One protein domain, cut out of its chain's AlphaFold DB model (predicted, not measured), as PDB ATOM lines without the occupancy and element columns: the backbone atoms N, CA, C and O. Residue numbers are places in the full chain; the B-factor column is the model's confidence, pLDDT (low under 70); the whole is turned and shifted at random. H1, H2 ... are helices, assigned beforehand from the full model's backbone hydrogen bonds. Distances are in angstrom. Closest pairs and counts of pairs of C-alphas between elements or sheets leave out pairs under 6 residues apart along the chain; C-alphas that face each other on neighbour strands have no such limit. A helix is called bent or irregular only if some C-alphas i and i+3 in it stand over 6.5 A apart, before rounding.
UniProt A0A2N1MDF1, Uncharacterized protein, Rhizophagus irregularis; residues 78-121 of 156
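What this domain is: This is residues 78 to 121 of the 156 residues of an uncharacterized protein of Rhizophagus irregularis (UniProt A0A2N1MDF1). Three short helices follow one another in an open, strung-out chain: H1 and H2 make a corner, residues 78 to 82 turn back from H1 toward H2 as the tip of a hook, and residues 103 to 121, with H3, stick out as a free arm that gives the model much of its length. No helix touches another. The printed part has 44 residues with three named helices, in the order H1, H2, H3, and no named strand; the class is all helix. It is extended, with a radius of gyration of the C-alphas of 14.9 A and spans of 49 by 16 by 12 A.

How they stand to each other: Start at H1, residues 83 to 91, and go on to H2, residues 95 to 104: they are close but not clearly touching, with the C-alphas of Val 89 and Glu 95 the closest, 6.1 A apart. They run opposite ways at a steep tilt of 59 degrees. Next comes H3, residues 107 to 117; H2 and H3 meet only through their link. H1 and H3 are apart. In H2 and H3 every O i to N i+4 pair is within hydrogen-bond range; in H1, 3 of 5 are.

Where its parts are: Find C-alpha 83 at (260.338, 253.917, 252.356); from there H1 runs 13.6 A to C-alpha 91. H1 is irregular, but only just: C-alphas 84 and 87 are 6.9 A apart. Look next at C-alpha 95, at (267.886, 248.770, 242.349), where H2 begins its 14.2 A to C-alpha 104. H3 runs 15.4 A from C-alpha 107 to C-alpha 117, at (256.707, 220.087, 246.540).

The domain as a whole: The two C-alphas farthest apart are those of Glu 91 and Asp 121, 49.0 A. The printed part has no cut, and both links between helices are tight. In the B-factor column the mean pLDDT of the printed part is 84.1; residues 119 to 121 are under 70.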
ATOM      1  N   PRO A  78     259.810 248.556 243.978       87.69
ATOM      2  CA  PRO A  78     258.542 247.862 244.130       87.69
ATOM      3  C   PRO A  78     257.833 248.289 245.419       87.69
ATOM      4  O   PRO A  78     258.461 248.638 246.418       87.69
ATOM      5  N   GLY A  79     256.499 248.260 245.399       87.25
ATOM      6  CA  GLY A  79     255.670 248.819 246.475       87.25
ATOM      7  C   GLY A  79     255.786 248.104 247.825       87.25
ATOM      8  O   GLY A  79     255.394 248.676 248.835       87.25
ATOM      9  N   TRP A  80     256.331 246.883 247.859       90.56
ATOM     10  CA  TRP A  80     256.606 246.161 249.105       90.56
ATOM     11  C   TRP A  80     257.869 246.663 249.819       90.56
ATOM     12  O   TRP A  80     258.054 246.377 251.002       90.56
ATOM     13  N   LEU A  81     258.737 247.411 249.128       91.00
ATOM     14  CA  LEU A  81     259.933 247.977 249.730       91.00
ATOM     15  C   LEU A  81     259.568 249.215 250.560       91.00
ATOM     16  O   LEU A  81     259.130 250.236 250.016       91.00
ATOM     17  N   SER A  82     259.802 249.106 251.870       91.50
ATOM     18  CA  SER A  82     259.596 250.187 252.838       91.50
ATOM     19  C   SER A  82     260.368 251.448 252.455       91.50
ATOM     20  O   SER A  82     261.525 251.365 252.034       91.50
ATOM     21  N   ASP A  83     259.743 252.611 252.649       90.25
ATOM     22  CA  ASP A  83     260.338 253.917 252.356       90.25
ATOM     23  C   ASP A  83     261.649 254.145 253.129       90.25
ATOM     24  O   ASP A  83     262.590 254.691 252.560       90.25
ATOM     25  N   ASP A  84     261.763 253.629 254.358       93.88
ATOM     26  CA  ASP A  84     262.968 253.759 255.196       93.88
ATOM     27  C   ASP A  84     264.197 253.039 254.617       93.88
ATOM     28  O   ASP A  84     265.336 253.388 254.919       93.88
ATOM     29  N   LEU A  85     263.981 252.023 253.773       91.25
ATOM     30  CA  LEU A  85     265.054 251.238 253.155       91.25
ATOM     31  C   LEU A  85     265.446 251.762 251.775       91.25
ATOM     32  O   LEU A  85     266.511 251.414 251.263       91.25
ATOM     33  N   ARG A  86     264.611 252.607 251.162       90.31
ATOM     34  CA  ARG A  86     264.873 253.155 249.827       90.31
ATOM     35  C   ARG A  86     266.183 253.937 249.742       90.31
ATOM     36  O   ARG A  86     266.897 253.696 248.771       90.31
ATOM     37  N   PRO A  87     266.551 254.800 250.715       89.69
ATOM     38  CA  PRO A  87     267.826 255.510 250.669       89.69
ATOM     39  C   PRO A  87     269.015 254.556 250.538       89.69
ATOM     40  O   PRO A  87     269.855 254.749 249.669       89.69
ATOM     41  N   LEU A  88     269.025 253.466 251.313       90.94
ATOM     42  CA  LEU A  88     270.103 252.474 251.290       90.94
ATOM     43  C   LEU A  88     270.182 251.728 249.954       90.94
ATOM     44  O   LEU A  88     271.272 251.427 249.476       90.94
ATOM     45  N   VAL A  89     269.035 251.424 249.341       90.31
ATOM     46  CA  VAL A  89     268.991 250.750 248.036       90.31
ATOM     47  C   VAL A  89     269.602 251.628 246.945       90.31
ATOM     48  O   VAL A  89     270.366 251.106 246.134       90.31
ATOM     49  N   TYR A  90     269.314 252.931 246.955       86.19
ATOM     50  CA  TYR A  90     269.902 253.887 246.014       86.19
ATOM     51  C   TYR A  90     271.389 254.144 246.300       86.19
ATOM     52  O   TYR A  90     272.207 254.094 245.387       86.19
ATOM     53  N   GLU A  91     271.769 254.371 247.561       86.88
ATOM     54  CA  GLU A  91     273.167 254.621 247.947       86.88
ATOM     55  C   GLU A  91     274.101 253.463 247.577       86.88
ATOM     56  O   GLU A  91     275.254 253.684 247.213       86.88
ATOM     57  N   LEU A  92     273.601 252.228 247.655       87.50
ATOM     58  CA  LEU A  92     274.367 251.018 247.363       87.50
ATOM     59  C   LEU A  92     274.177 250.496 245.926       87.50
ATOM     60  O   LEU A  92     274.748 249.457 245.593       87.50
ATOM     61  N   GLY A  93     273.383 251.168 245.082       86.31
ATOM     62  CA  GLY A  93     273.137 250.759 243.691       86.31
ATOM     63  C   GLY A  93     272.474 249.379 243.558       86.31
ATOM     64  O   GLY A  93     272.849 248.564 242.709       86.31
ATOM     65  N   LEU A  94     271.543 249.053 244.461       90.69
ATOM     66  CA  LEU A  94     270.899 247.736 244.555       90.69
ATOM     67  C   LEU A  94     269.576 247.642 243.777       90.69
ATOM     68  O   LEU A  94     268.900 246.614 243.855       90.69
ATOM     69  N   GLU A  95     269.193 248.661 243.009       90.38
ATOM     70  CA  GLU A  95     267.886 248.770 242.349       90.38
ATOM     71  C   GLU A  95     267.607 247.571 241.437       90.38
ATOM     72  O   GLU A  95     266.534 246.969 241.507       90.38
ATOM     73  N   ASN A  96     268.596 247.163 240.630       87.69
ATOM     74  CA  ASN A  96     268.436 246.029 239.719       87.69
ATOM     75  C   ASN A  96     268.219 244.707 240.471       87.69
ATOM     76  O   ASN A  96     267.392 243.898 240.062       87.69
ATOM     77  N   LYS A  97     268.911 244.508 241.601       89.75
ATOM     78  CA  LYS A  97     268.767 243.302 242.435       89.75
ATOM     79  C   LYS A  97     267.402 243.256 243.117       89.75
ATOM     80  O   LYS A  97     266.773 242.204 243.161       89.75
ATOM     81  N   VAL A  98     266.926 244.396 243.621       90.31
ATOM     82  CA  VAL A  98     265.581 244.511 244.208       90.31
ATOM     83  C   VAL A  98     264.510 244.209 243.158       90.31
ATOM     84  O   VAL A  98     263.565 243.475 243.435       90.31
ATOM     85  N   MET A  99     264.677 244.709 241.935       86.62
ATOM     86  CA  MET A  99     263.773 244.415 240.824       86.62
ATOM     87  C   MET A  99     263.853 242.949 240.357       86.62
ATOM     88  O   MET A  99     262.836 242.373 239.974       86.62
ATOM     89  N   GLU A 100     265.031 242.321 240.366       88.56
ATOM     90  CA  GLU A 100     265.168 240.884 240.094       88.56
ATOM     91  C   GLU A 100     264.440 240.033 241.137       88.56
ATOM     92  O   GLU A 100     263.779 239.066 240.765       88.56
ATOM     93  N   LEU A 101     264.507 240.410 242.417       87.69
ATOM     94  CA  LEU A 101     263.767 239.739 243.490       87.69
ATOM     95  C   LEU A 101     262.252 239.891 243.333       87.69
ATOM     96  O   LEU A 101     261.512 238.930 243.518       87.69
ATOM     97  N   ASP A 102     261.790 241.077 242.947       87.25
ATOM     98  CA  ASP A 102     260.373 241.319 242.666       87.25
ATOM     99  C   ASP A 102     259.850 240.386 241.559       87.25
ATOM    100  O   ASP A 102     258.782 239.786 241.678       87.25
ATOM    101  N   LYS A 103     260.662 240.169 240.516       84.75
ATOM    102  CA  LYS A 103     260.366 239.223 239.430       84.75
ATOM    103  C   LYS A 103     260.475 237.767 239.874       84.75
ATOM    104  O   LYS A 103     259.660 236.947 239.464       84.75
ATOM    105  N   SER A 104     261.464 237.416 240.695       79.94
ATOM    106  CA  SER A 104     261.647 236.037 241.167       79.94
ATOM    107  C   SER A 104     260.562 235.609 242.158       79.94
ATOM    108  O   SER A 104     260.263 234.425 242.259       79.94
ATOM    109  N   PHE A 105     259.898 236.553 242.822       77.44
ATOM    110  CA  PHE A 105     258.726 236.287 243.654       77.44
ATOM    111  C   PHE A 105     257.394 236.366 242.884       77.44
ATOM    112  O   PHE A 105     256.319 236.260 243.477       77.44
ATOM    113  N   ALA A 106     257.434 236.527 241.556       78.56
ATOM    114  CA  ALA A 106     256.234 236.479 240.732       78.56
ATOM    115  C   ALA A 106     255.491 235.140 240.896       78.56
ATOM    116  O   ALA A 106     256.075 234.102 241.232       78.56
ATOM    117  N   ARG A 107     254.172 235.175 240.667       74.88
ATOM    118  CA  ARG A 107     253.256 234.047 240.909       74.88
ATOM    119  C   ARG A 107     253.732 232.760 240.242       74.88
ATOM    120  O   ARG A 107     253.556 231.689 240.811       74.88
ATOM    121  N   GLU A 108     254.349 232.865 239.075       77.12
ATOM    122  CA  GLU A 108     254.869 231.755 238.283       77.12
ATOM    123  C   GLU A 108     255.944 230.967 239.041       77.12
ATOM    124  O   GLU A 108     255.900 229.739 239.058       77.12
ATOM    125  N   ASN A 109     256.844 231.653 239.751       79.12
ATOM    126  CA  ASN A 109     257.911 231.010 240.523       79.12
ATOM    127  C   ASN A 109     257.371 230.336 241.787       79.12
ATOM    128  O   ASN A 109     257.812 229.247 242.157       79.12
ATOM    129  N   ILE A 110     256.376 230.954 242.431       82.38
ATOM    130  CA  ILE A 110     255.681 230.355 243.576       82.38
ATOM    131  C   ILE A 110     254.930 229.096 243.125       82.38
ATOM    132  O   ILE A 110     255.029 228.060 243.775       82.38
ATOM    133  N   LEU A 111     254.220 229.152 241.995       81.50
ATOM    134  CA  LEU A 111     253.515 228.000 241.434       81.50
ATOM    135  C   LEU A 111     254.477 226.872 241.055       81.50
ATOM    136  O   LEU A 111     254.202 225.722 241.384       81.50
ATOM    137  N   GLU A 112     255.614 227.178 240.430       82.50
ATOM    138  CA  GLU A 112     256.639 226.178 240.117       82.50
ATOM    139  C   GLU A 112     257.202 225.524 241.392       82.50
ATOM    140  O   GLU A 112     257.331 224.299 241.462       82.50
ATOM    141  N   ALA A 113     257.504 226.319 242.421       80.69
ATOM    142  CA  ALA A 113     257.996 225.812 243.699       80.69
ATOM    143  C   ALA A 113     256.960 224.916 244.395       80.69
ATOM    144  O   ALA A 113     257.300 223.832 244.867       80.69
ATOM    145  N   LEU A 114     255.688 225.325 244.406       85.25
ATOM    146  CA  LEU A 114     254.595 224.534 244.974       85.25
ATOM    147  C   LEU A 114     254.364 223.233 244.192       85.25
ATOM    148  O   LEU A 114     254.190 222.183 244.803       85.25
ATOM    149  N   GLN A 115     254.437 223.262 242.859       81.94
ATOM    150  CA  GLN A 115     254.317 222.063 242.021       81.94
ATOM    151  C   GLN A 115     255.445 221.053 242.254       81.94
ATOM    152  O   GLN A 115     255.203 219.854 242.171       81.94
ATOM    153  N   LYS A 116     256.670 221.506 242.549       81.31
ATOM    154  CA  LYS A 116     257.794 220.613 242.888       81.31
ATOM    155  C   LYS A 116     257.643 219.949 244.258       81.31
ATOM    156  O   LYS A 116     258.214 218.885 244.471       81.31
ATOM    157  N   LEU A 117     256.928 220.590 245.182       81.88
ATOM    158  CA  LEU A 117     256.707 220.087 246.540       81.88
ATOM    159  C   LEU A 117     255.513 219.132 246.636       81.88
ATOM    160  O   LEU A 117     255.454 218.324 247.560       81.88
ATOM    161  N   LEU A 118     254.570 219.218 245.698       77.31
ATOM    162  CA  LEU A 118     253.424 218.320 245.636       77.31
ATOM    163  C   LEU A 118     253.786 217.035 244.864       77.31
ATOM    164  O   LEU A 118     254.401 217.113 243.797       77.31
ATOM    165  N   PRO A 119     253.401 215.840 245.355       66.88
ATOM    166  CA  PRO A 119     253.526 214.602 244.595       66.88
ATOM    167  C   PRO A 119     252.774 214.721 243.264       66.88
ATOM    168  O   PRO A 119     251.607 215.109 243.224       66.88
ATOM    169  N   ARG A 120     253.451 214.376 242.164       61.69
ATOM    170  CA  ARG A 120     252.974 214.507 240.775       61.69
ATOM    171  C   ARG A 120     251.669 213.745 240.475       61.69
ATOM    172  O   ARG A 120     251.059 213.986 239.435       61.69
ATOM    173  N   ASP A 121     251.222 212.882 241.381       56.41
ATOM    174  CA  ASP A 121     250.214 211.861 241.099       56.41
ATOM    175  C   ASP A 121     248.779 212.281 241.478       56.41
ATOM    176  O   ASP A 121     247.832 211.587 241.116       56.41
TER     177      ASP A 121